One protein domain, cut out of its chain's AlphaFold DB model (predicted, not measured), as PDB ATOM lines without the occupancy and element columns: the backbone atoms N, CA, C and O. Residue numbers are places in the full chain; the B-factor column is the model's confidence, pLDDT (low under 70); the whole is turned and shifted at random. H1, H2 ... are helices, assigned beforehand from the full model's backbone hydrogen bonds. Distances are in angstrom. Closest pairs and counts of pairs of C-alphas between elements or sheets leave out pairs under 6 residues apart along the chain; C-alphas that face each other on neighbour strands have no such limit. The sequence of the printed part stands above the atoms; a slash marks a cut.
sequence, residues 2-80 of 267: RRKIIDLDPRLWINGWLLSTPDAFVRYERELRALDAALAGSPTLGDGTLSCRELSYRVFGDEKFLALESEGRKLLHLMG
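What this domain is: This is residues 2 to 80 of the 267 residues of the protein "DUF2220 domain-containing protein" of Olsenella sp. An188 (UniProt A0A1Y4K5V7). Three short helices, H1, H2 and H3, form a loose cluster at one end, and H4, the longest helix, lies between this cluster and H5, which packs on H4 steeply at the other end. H6 lies to one side of H4, near it, and a wide loop, residues 40 to 51, leads from H4 to H5. The printed part has 79 residues with six named helices, H1 to H6 in chain order, and no named strand; its class is all helix. It is compact, with a radius of gyration of the C-alphas of 12.1 A and spans of 34 by 27 by 19 A.

How they stand to each other: H1, residues 2 to 6, and H2, residues 17 to 20, only just touch, with 3 pairs of C-alphas within 8 A; the closest are Arg 2 and Leu 19, 6.5 A. H3, residues 22 to 27, is close to but not clearly touching H4, residues 29 to 39: the closest C-alphas, of Phe 25 and Leu 32, are 7.3 A apart, and the lines are about perpendicular at 83 degrees. H4 and H5, residues 52 to 60, touch, closest at the C-alphas of Glu 31 and Phe 60, 5.8 A; they run opposite ways at a steep tilt of 68 degrees, only just short of about perpendicular. H6, residues 71 to 78, is near H4 and apart from H5. In H1, H3, H4, H5 and H6 every O i to N i+4 pair is within hydrogen-bond range; H2 is too short for one.

Where its parts are: H1 begins at C-alpha 2 (16.400, 8.021, -23.334) and measures 6.3 A, H2 5.2 A and H3 8.9 A from first to last C-alpha. H4 measures 15.3 A, H5 11.5 A and H6 10.4 A, ending at C-alpha 78 (22.214, 7.837, -6.816).

The domain as a whole: The C-alphas farthest apart, of Arg 2 and Thr 49, are 34.7 A apart. The printed part has no cut, the link H4 to H5 is long, and no printed residue is under 70 in pLDDT.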
ATOM      1  N   ARG A   2      16.032   9.410 -23.671       89.44
ATOM      2  CA  ARG A   2      16.400   8.021 -23.334       89.44
ATOM      3  C   ARG A   2      17.546   7.415 -24.163       89.44
ATOM      4  O   ARG A   2      18.442   6.824 -23.589       89.44
ATOM      5  N   ARG A   3      17.553   7.618 -25.488       91.62
ATOM      6  CA  ARG A   3      18.645   7.159 -26.368       91.62
ATOM      7  C   ARG A   3      20.006   7.756 -25.981       91.62
ATOM      8  O   ARG A   3      20.941   7.005 -25.788       91.62
ATOM      9  N   LYS A   4      20.067   9.072 -25.733       92.44
ATOM     10  CA  LYS A   4      21.293   9.759 -25.288       92.44
ATOM     11  C   LYS A   4      21.844   9.209 -23.967       92.44
ATOM     12  O   LYS A   4      23.044   9.270 -23.769       92.44
ATOM     13  N   ILE A   5      20.969   8.738 -23.071       93.19
ATOM     14  CA  ILE A   5      21.368   8.127 -21.793       93.19
ATOM     15  C   ILE A   5      21.943   6.729 -22.035       93.19
ATOM     16  O   ILE A   5      22.985   6.408 -21.485       93.19
ATOM     17  N   ILE A   6      21.281   5.920 -22.866       93.75
ATOM     18  CA  ILE A   6      21.711   4.547 -23.186       93.75
ATOM     19  C   ILE A   6      23.031   4.530 -23.969       93.75
ATOM     20  O   ILE A   6      23.787   3.575 -23.848       93.75
ATOM     21  N   ASP A   7      23.312   5.581 -24.745       94.56
ATOM     22  CA  ASP A   7      24.572   5.731 -25.482       94.56
ATOM     23  C   ASP A   7      25.786   5.999 -24.560       94.56
ATOM     24  O   ASP A   7      26.916   5.949 -25.040       94.56
ATOM     25  N   LEU A   8      25.574   6.290 -23.267       94.44
ATOM     26  CA  LEU A   8      26.645   6.398 -22.269       94.44
ATOM     27  C   LEU A   8      27.086   5.016 -21.755       94.44
ATOM     28  O   LEU A   8      26.359   4.026 -21.897       94.44
ATOM     29  N   ASP A   9      28.221   4.976 -21.055       93.62
ATOM     30  CA  ASP A   9      28.719   3.817 -20.317       93.62
ATOM     31  C   ASP A   9      27.582   3.165 -19.507       93.62
ATOM     32  O   ASP A   9      26.913   3.852 -18.720       93.62
ATOM     33  N   PRO A  10      27.353   1.844 -19.668       93.62
ATOM     34  CA  PRO A  10      26.267   1.138 -19.002       93.62
ATOM     35  C   PRO A  10      26.202   1.369 -17.498       93.62
ATOM     36  O   PRO A  10      25.111   1.463 -16.936       93.62
ATOM     37  N   ARG A  11      27.353   1.532 -16.837       93.94
ATOM     38  CA  ARG A  11      27.432   1.788 -15.395       93.94
ATOM     39  C   ARG A  11      26.656   3.039 -14.976       93.94
ATOM     40  O   ARG A  11      26.143   3.065 -13.864       93.94
ATOM     41  N   LEU A  12      26.508   4.038 -15.851       93.50
ATOM     42  CA  LEU A  12      25.788   5.284 -15.550       93.50
ATOM     43  C   LEU A  12      24.265   5.117 -15.480       93.50
ATOM     44  O   LEU A  12      23.579   5.967 -14.912       93.50
ATOM     45  N   TRP A  13      23.712   4.053 -16.063       94.06
ATOM     46  CA  TRP A  13      22.262   3.880 -16.176       94.06
ATOM     47  C   TRP A  13      21.751   2.483 -15.815       94.06
ATOM     48  O   TRP A  13      20.535   2.300 -15.726       94.06
ATOM     49  N   ILE A  14      22.634   1.511 -15.569       94.00
ATOM     50  CA  ILE A  14      22.273   0.112 -15.292       94.00
ATOM     51  C   ILE A  14      21.416  -0.052 -14.032       94.00
ATOM     52  O   ILE A  14      20.568  -0.938 -13.986       94.00
ATOM     53  N   ASN A  15      21.567   0.834 -13.039       95.00
ATOM     54  CA  ASN A  15      20.730   0.825 -11.837       95.00
ATOM     55  C   ASN A  15      19.326   1.432 -12.061       95.00
ATOM     56  O   ASN A  15      18.512   1.472 -11.142       95.00
ATOM     57  N   GLY A  16      19.042   1.937 -13.267       94.19
ATOM     58  CA  GLY A  16      17.751   2.496 -13.667       94.19
ATOM     59  C   GLY A  16      17.462   3.922 -13.185       94.19
ATOM     60  O   GLY A  16      16.486   4.518 -13.653       94.19
ATOM     61  N   TRP A  17      18.288   4.511 -12.310       96.44
ATOM     62  CA  TRP A  17      18.016   5.829 -11.723       96.44
ATOM     63  C   TRP A  17      18.048   6.948 -12.767       96.44
ATOM     64  O   TRP A  17      17.090   7.715 -12.887       96.44
ATOM     65  N   LEU A  18      19.110   7.001 -13.581       95.06
ATOM     66  CA  LEU A  18      19.279   8.042 -14.600       95.06
ATOM     67  C   LEU A  18      18.208   7.944 -15.702       95.06
ATOM     68  O   LEU A  18      17.723   8.961 -16.194       95.06
ATOM     69  N   LEU A  19      17.779   6.723 -16.048       95.12
ATOM     70  CA  LEU A  19      16.688   6.482 -17.003       95.12
ATOM     71  C   LEU A  19      15.326   6.948 -16.474       95.12
ATOM     72  O   LEU A  19      14.490   7.388 -17.263       95.12
ATOM     73  N   SER A  20      15.116   6.847 -15.161       94.88
ATOM     74  CA  SER A  20      13.883   7.266 -14.482       94.88
ATOM     75  C   SER A  20      13.870   8.762 -14.144       94.88
ATOM     76  O   SER A  20      12.808   9.312 -13.870       94.88
ATOM     77  N   THR A  21      15.029   9.430 -14.218       93.88
ATOM     78  CA  THR A  21      15.212  10.849 -13.868       93.88
ATOM     79  C   THR A  21      15.869  11.627 -15.024       93.88
ATOM     80  O   THR A  21      16.987  12.128 -14.889       93.88
ATOM     81  N   PRO A  22      15.211  11.754 -16.194       90.19
ATOM     82  CA  PRO A  22      15.807  12.378 -17.381       90.19
ATOM     83  C   PRO A  22      16.169  13.862 -17.203       90.19
ATOM     84  O   PRO A  22      17.074  14.345 -17.882       90.19
ATOM     85  N   ASP A  23      15.526  14.581 -16.279       94.00
ATOM     86  CA  ASP A  23      15.876  15.974 -15.965       94.00
ATOM     87  C   ASP A  23      17.266  16.092 -15.325       94.00
ATOM     88  O   ASP A  23      17.973  17.076 -15.550       94.00
ATOM     89  N   ALA A  24      17.710  15.061 -14.595       92.50
ATOM     90  CA  ALA A  24      19.075  15.004 -14.081       92.50
ATOM     91  C   ALA A  24      20.092  14.929 -15.228       92.50
ATOM     92  O   ALA A  24      21.127  15.586 -15.158       92.50
ATOM     93  N   PHE A  25      19.775  14.213 -16.316       93.25
ATOM     94  CA  PHE A  25      20.630  14.209 -17.503       93.25
ATOM     95  C   PHE A  25      20.756  15.605 -18.107       93.25
ATOM     96  O   PHE A  25      21.855  16.005 -18.460       93.25
ATOM     97  N   VAL A  26      19.661  16.365 -18.209       93.81
ATOM     98  CA  VAL A  26      19.707  17.739 -18.744       93.81
ATOM     99  C   VAL A  26      20.550  18.642 -17.848       93.81
ATOM    100  O   VAL A  26      21.387  19.396 -18.338       93.81
ATOM    101  N   ARG A  27      20.346  18.549 -16.531       95.00
ATOM    102  CA  ARG A  27      21.043  19.379 -15.544       95.00
ATOM    103  C   ARG A  27      22.546  19.100 -15.482       95.00
ATOM    104  O   ARG A  27      23.306  20.040 -15.278       95.00
ATOM    105  N   TYR A  28      22.951  17.842 -15.646       95.06
ATOM    106  CA  TYR A  28      24.337  17.385 -15.503       95.06
ATOM    107  C   TYR A  28      24.917  16.827 -16.813       95.06
ATOM    108  O   TYR A  28      25.796  15.969 -16.780       95.06
ATOM    109  N   GLU A  29      24.420  17.255 -17.985       95.31
ATOM    110  CA  GLU A  29      24.809  16.648 -19.274       95.31
ATOM    111  C   GLU A  29      26.326  16.714 -19.486       95.31
ATOM    112  O   GLU A  29      26.939  15.745 -19.936       95.31
ATOM    113  N   ARG A  30      26.942  17.844 -19.126       95.94
ATOM    114  CA  ARG A  30      28.387  18.044 -19.247       95.94
ATOM    115  C   ARG A  30      29.152  17.067 -18.356       95.94
ATOM    116  O   ARG A  30      30.087  16.423 -18.823       95.94
ATOM    117  N   GLU A  31      28.750  16.942 -17.098       96.44
ATOM    118  CA  GLU A  31      29.410  16.107 -16.100       96.44
ATOM    119  C   GLU A  31      29.217  14.617 -16.394       96.44
ATOM    120  O   GLU A  31      30.162  13.843 -16.275       96.44
ATOM    121  N   LEU A  32      28.031  14.207 -16.850       95.94
ATOM    122  CA  LEU A  32      27.750  12.824 -17.240       95.94
ATOM    123  C   LEU A  32      28.555  12.403 -18.472       95.94
ATOM    124  O   LEU A  32      29.067  11.289 -18.506       95.94
ATOM    125  N   ARG A  33      28.722  13.293 -19.458       96.12
ATOM    126  CA  ARG A  33      29.589  13.036 -20.620       96.12
ATOM    127  C   ARG A  33      31.066  12.992 -20.248       96.12
ATOM    128  O   ARG A  33      31.806  12.178 -20.789       96.12
ATOM    129  N   ALA A  34      31.496  13.850 -19.326       96.06
ATOM    130  CA  ALA A  34      32.854  13.794 -18.801       96.06
ATOM    131  C   ALA A  34      33.113  12.481 -18.047       96.06
ATOM    132  O   ALA A  34      34.167  11.872 -18.215       96.06
ATOM    133  N   LEU A  35      32.138  12.022 -17.258       94.94
ATOM    134  CA  LEU A  35      32.210  10.761 -16.530       94.94
ATOM    135  C   LEU A  35      32.244   9.554 -17.476       94.94
ATOM    136  O   LEU A  35      33.088   8.684 -17.301       94.94
ATOM    137  N   ASP A  36      31.381   9.531 -18.493       95.75
ATOM    138  CA  ASP A  36      31.378   8.533 -19.569       95.75
ATOM    139  C   ASP A  36      32.754   8.419 -20.244       95.75
ATOM    140  O   ASP A  36      33.362   7.348 -20.269       95.75
ATOM    141  N   ALA A  37      33.311   9.554 -20.676       95.38
ATOM    142  CA  ALA A  37      34.636   9.598 -21.285       95.38
ATOM    143  C   ALA A  37      35.751   9.140 -20.328       95.38
ATOM    144  O   ALA A  37      36.672   8.443 -20.749       95.38
ATOM    145  N   ALA A  38      35.682   9.511 -19.046       93.69
ATOM    146  CA  ALA A  38      36.689   9.145 -18.049       93.69
ATOM    147  C   ALA A  38      36.621   7.665 -17.630       93.69
ATOM    148  O   ALA A  38      37.620   7.104 -17.180       93.69
ATOM    149  N   LEU A  39      35.453   7.039 -17.767       93.31
ATOM    150  CA  LEU A  39      35.221   5.629 -17.469       93.31
ATOM    151  C   LEU A  39      35.517   4.711 -18.663       93.31
ATOM    152  O   LEU A  39      35.713   3.507 -18.468       93.31
ATOM    153  N   ALA A  40      35.593   5.253 -19.880       91.38
ATOM    154  CA  ALA A  40      35.863   4.495 -21.094       91.38
ATOM    155  C   ALA A  40      37.176   3.693 -20.987       91.38
ATOM    156  O   ALA A  40      38.273   4.245 -20.926       91.38
ATOM    157  N   GLY A  41      37.058   2.361 -20.959       83.88
ATOM    158  CA  GLY A  41      38.205   1.453 -20.854       83.88
ATOM    159  C   GLY A  41      38.855   1.373 -19.466       83.88
ATOM    160  O   GLY A  41      39.878   0.704 -19.331       83.88
ATOM    161  N   SER A  42      38.271   2.001 -18.438       88.81
ATOM    162  CA  SER A  42      38.772   1.977 -17.060       88.81
ATOM    163  C   SER A  42      37.734   1.397 -16.087       88.81
ATOM    164  O   SER A  42      36.560   1.780 -16.138       88.81
ATOM    165  N   PRO A  43      38.121   0.500 -15.158       89.44
ATOM    166  CA  PRO A  43      37.206  -0.015 -14.137       89.44
ATOM    167  C   PRO A  43      36.825   1.051 -13.099       89.44
ATOM    168  O   PRO A  43      35.725   1.003 -12.550       89.44
ATOM    169  N   THR A  44      37.701   2.029 -12.871       93.88
ATOM    170  CA  THR A  44      37.573   3.067 -11.844       93.88
ATOM    171  C   THR A  44      37.698   4.467 -12.438       93.88
ATOM    172  O   THR A  44      38.336   4.684 -13.471       93.88
ATOM    173  N   LEU A  45      37.106   5.441 -11.752       92.88
ATOM    174  CA  LEU A  45      37.351   6.858 -11.955       92.88
ATOM    175  C   LEU A  45      38.599   7.243 -11.151       92.88
ATOM    176  O   LEU A  45      38.525   7.448  -9.938       92.88
ATOM    177  N   GLY A  46      39.738   7.309 -11.840       91.25
ATOM    178  CA  GLY A  46      41.057   7.501 -11.233       91.25
ATOM    179  C   GLY A  46      41.802   6.188 -10.978       91.25
ATOM    180  O   GLY A  46      41.246   5.098 -11.107       91.25
ATOM    181  N   ASP A  47      43.078   6.314 -10.635       90.38
ATOM    182  CA  ASP A  47      44.039   5.226 -10.403       90.38
ATOM    183  C   ASP A  47      44.703   5.324  -9.014       90.38
ATOM    184  O   ASP A  47      45.716   4.681  -8.749       90.38
ATOM    185  N   GLY A  48      44.169   6.178  -8.132       88.62
ATOM    186  CA  GLY A  48      44.728   6.434  -6.805       88.62
ATOM    187  C   GLY A  48      45.919   7.401  -6.781       88.62
ATOM    188  O   GLY A  48      46.446   7.668  -5.703       88.62
ATOM    189  N   THR A  49      46.348   7.966  -7.918       89.06
ATOM    190  CA  THR A  49      47.485   8.910  -7.950       89.06
ATOM    191  C   THR A  49      47.092  10.336  -7.573       89.06
ATOM    192  O   THR A  49      47.873  11.049  -6.935       89.06
ATOM    193  N   LEU A  50      45.876  10.753  -7.938       91.44
ATOM    194  CA  LEU A  50      45.356  12.101  -7.716       91.44
ATOM    195  C   LEU A  50      44.526  12.192  -6.447       91.44
ATOM    196  O   LEU A  50      43.738  11.295  -6.150       91.44
ATOM    197  N   SER A  51      44.617  13.322  -5.749       90.31
ATOM    198  CA  SER A  51      43.622  13.665  -4.733       90.31
ATOM    199  C   SER A  51      42.226  13.789  -5.350       90.31
ATOM    200  O   SER A  51      42.071  14.065  -6.543       90.31
ATOM    201  N   CYS A  52      41.193  13.663  -4.514       91.56
ATOM    202  CA  CYS A  52      39.809  13.816  -4.961       91.56
ATOM    203  C   CYS A  52      39.562  15.159  -5.670       91.56
ATOM    204  O   CYS A  52      38.880  15.196  -6.688       91.56
ATOM    205  N   ARG A  53      40.188  16.249  -5.206       92.88
ATOM    206  CA  ARG A  53      40.066  17.582  -5.819       92.88
ATOM    207  C   ARG A  53      40.749  17.672  -7.183       92.88
ATOM    208  O   ARG A  53      40.163  18.209  -8.118       92.88
ATOM    209  N   GLU A  54      41.961  17.126  -7.311       94.62
ATOM    210  CA  GLU A  54      42.696  17.084  -8.584       94.62
ATOM    211  C   GLU A  54      41.956  16.234  -9.622       94.62
ATOM    212  O   GLU A  54      41.827  16.647 -10.773       94.62
ATOM    213  N   LEU A  55      41.430  15.075  -9.212       95.12
ATOM    214  CA  LEU A  55      40.617  14.222 -10.076       95.12
ATOM    215  C   LEU A  55      39.309  14.911 -10.468       95.12
ATOM    216  O   LEU A  55      38.952  14.915 -11.644       95.12
ATOM    217  N   SER A  56      38.634  15.541  -9.505       95.75
ATOM    218  CA  SER A  56      37.403  16.297  -9.738       95.75
ATOM    219  C   SER A  56      37.623  17.393 -10.778       95.75
ATOM    220  O   SER A  56      36.880  17.487 -11.751       95.75
ATOM    221  N   TYR A  57      38.696  18.173 -10.642       96.69
ATOM    222  CA  TYR A  57      39.020  19.213 -11.612       96.69
ATOM    223  C   TYR A  57      39.428  18.637 -12.975       96.69
ATOM    224  O   TYR A  57      38.979  19.137 -14.004       96.69
ATOM    225  N   ARG A  58      40.226  17.561 -13.004       95.62
ATOM    226  CA  ARG A  58      40.651  16.899 -14.250       95.62
ATOM    227  C   ARG A  58      39.466  16.385 -15.066       95.62
ATOM    228  O   ARG A  58      39.491  16.503 -16.285       95.62
ATOM    229  N   VAL A  59      38.475  15.790 -14.405       95.19
ATOM    230  CA  VAL A  59      37.319  15.186 -15.079       95.19
ATOM    231  C   VAL A  59      36.247  16.238 -15.362       95.19
ATOM    232  O   VAL A  59      35.759  16.324 -16.481       95.19
ATOM    233  N   PHE A  60      35.895  17.068 -14.380       95.88
ATOM    234  CA  PHE A  60      34.697  17.913 -14.444       95.88
ATOM    235  C   PHE A  60      34.983  19.408 -14.643       95.88
ATOM    236  O   PHE A  60      34.054  20.182 -14.859       95.88
ATOM    237  N   GLY A  61      36.244  19.844 -14.546       94.69
ATOM    238  CA  GLY A  61      36.599  21.269 -14.524       94.69
ATOM    239  C   GLY A  61      36.146  21.998 -13.253       94.69
ATOM    240  O   GLY A  61      36.178  23.224 -13.204       94.69
ATOM    241  N   ASP A  62      35.722  21.253 -12.229       94.88
ATOM    242  CA  ASP A  62      35.293  21.758 -10.926       94.88
ATOM    243  C   ASP A  62      35.927  20.897  -9.830       94.88
ATOM    244  O   ASP A  62      35.614  19.720  -9.659       94.88
ATOM    245  N   GLU A  63      36.837  21.495  -9.067       95.00
ATOM    246  CA  GLU A  63      37.569  20.864  -7.965       95.00
ATOM    247  C   GLU A  63      36.667  20.389  -6.806       95.00
ATOM    248  O   GLU A  63      37.103  19.587  -5.976       95.00
ATOM    249  N   LYS A  64      35.436  20.915  -6.705       94.44
ATOM    250  CA  LYS A  64      34.491  20.630  -5.614       94.44
ATOM    251  C   LYS A  64      33.408  19.636  -6.013       94.44
ATOM    252  O   LYS A  64      32.694  19.173  -5.127       94.44
ATOM    253  N   PHE A  65      33.298  19.271  -7.290       95.12
ATOM    254  CA  PHE A  65      32.231  18.400  -7.788       95.12
ATOM    255  C   PHE A  65      32.219  16.997  -7.159       95.12
ATOM    256  O   PHE A  65      31.160  16.387  -7.064       95.12
ATOM    257  N   LEU A  66      33.367  16.490  -6.698       94.06
ATOM    258  CA  LEU A  66      33.473  15.212  -5.978       94.06
ATOM    259  C   LEU A  66      33.654  15.359  -4.456       94.06
ATOM    260  O   LEU A  66      33.909  14.365  -3.771       94.06
ATOM    261  N   ALA A  67      33.547  16.569  -3.899       90.81
ATOM    262  CA  ALA A  67      33.642  16.767  -2.451       90.81
ATOM    263  C   ALA A  67      32.524  16.000  -1.716       90.81
ATOM    264  O   ALA A  67      31.453  15.793  -2.282       90.81
ATOM    265  N   LEU A  68      32.753  15.597  -0.460       85.62
ATOM    266  CA  LEU A  68      31.853  14.699   0.286       85.62
ATOM    267  C   LEU A  68      30.377  15.152   0.261       85.62
ATOM    268  O   LEU A  68      29.495  14.351  -0.021       85.62
ATOM    269  N   GLU A  69      30.141  16.455   0.438       88.12
ATOM    270  CA  GLU A  69      28.804  17.073   0.504       88.12
ATOM    271  C   GLU A  69      28.314  17.668  -0.830       88.12
ATOM    272  O   GLU A  69      27.309  18.380  -0.886       88.12
ATOM    273  N   SER A  70      29.038  17.427  -1.924       93.06
ATOM    274  CA  SER A  70      28.732  18.020  -3.228       93.06
ATOM    275  C   SER A  70      27.582  17.318  -3.952       93.06
ATOM    276  O   SER A  70      27.316  16.127  -3.777       93.06
ATOM    277  N   GLU A  71      26.936  18.052  -4.857       91.12
ATOM    278  CA  GLU A  71      25.895  17.503  -5.728       91.12
ATOM    279  C   GLU A  71      26.424  16.402  -6.659       91.12
ATOM    280  O   GLU A  71      25.692  15.464  -6.963       91.12
ATOM    281  N   GLY A  72      27.695  16.461  -7.074       92.62
ATOM    282  CA  GLY A  72      28.299  15.412  -7.897       92.62
ATOM    283  C   GLY A  72      28.551  14.121  -7.120       92.62
ATOM    284  O   GLY A  72      28.285  13.034  -7.633       92.62
ATOM    285  N   ARG A  73      28.947  14.207  -5.841       92.56
ATOM    286  CA  ARG A  73      29.045  13.028  -4.964       92.56
ATOM    287  C   ARG A  73      27.679  12.375  -4.738       92.56
ATOM    288  O   ARG A  73      27.577  11.150  -4.824       92.56
ATOM    289  N   LYS A  74      26.627  13.176  -4.532       94.62
ATOM    290  CA  LYS A  74      25.237  12.684  -4.457       94.62
ATOM    291  C   LYS A  74      24.798  12.029  -5.767       94.62
ATOM    292  O   LYS A  74      24.215  10.951  -5.732       94.62
ATOM    293  N   LEU A  75      25.115  12.637  -6.910       94.69
ATOM    294  CA  LEU A  75      24.813  12.088  -8.234       94.69
ATOM    295  C   LEU A  75      25.452  10.702  -8.429       94.69
ATOM    296  O   LEU A  75      24.758   9.766  -8.822       94.69
ATOM    297  N   LEU A  76      26.738  10.541  -8.095       94.75
ATOM    298  CA  LEU A  76      27.416   9.238  -8.144       94.75
ATOM    299  C   LEU A  76      26.743   8.208  -7.235       94.75
ATOM    300  O   LEU A  76      26.536   7.073  -7.654       94.75
ATOM    301  N   HIS A  77      26.368   8.595  -6.013       94.88
ATOM    302  CA  HIS A  77      25.667   7.706  -5.089       94.88
ATOM    303  C   HIS A  77      24.318   7.233  -5.658       94.88
ATOM    304  O   HIS A  77      24.046   6.036  -5.672       94.88
ATOM    305  N   LEU A  78      23.513   8.149  -6.207       95.31
ATOM    306  CA  LEU A  78      22.214   7.837  -6.816       95.31
ATOM    307  C   LEU A  78      22.332   6.931  -8.052       95.31
ATOM    308  O   LEU A  78      21.443   6.120  -8.307       95.31
ATOM    309  N   MET A  79      23.439   7.019  -8.794       94.50
ATOM    310  CA  MET A  79      23.748   6.128  -9.923       94.50
ATOM    311  C   MET A  79      24.411   4.804  -9.501       94.50
ATOM    312  O   MET A  79      24.681   3.966 -10.355       94.50
ATOM    313  N   GLY A  80      24.655   4.575  -8.205       93.12
ATOM    314  CA  GLY A  80      25.319   3.359  -7.720       93.12
ATOM    315  C   GLY A  80      26.819   3.309  -8.036       93.12
ATOM    316  O   GLY A  80      27.385   2.233  -8.183       93.12
TER     317      GLY A  80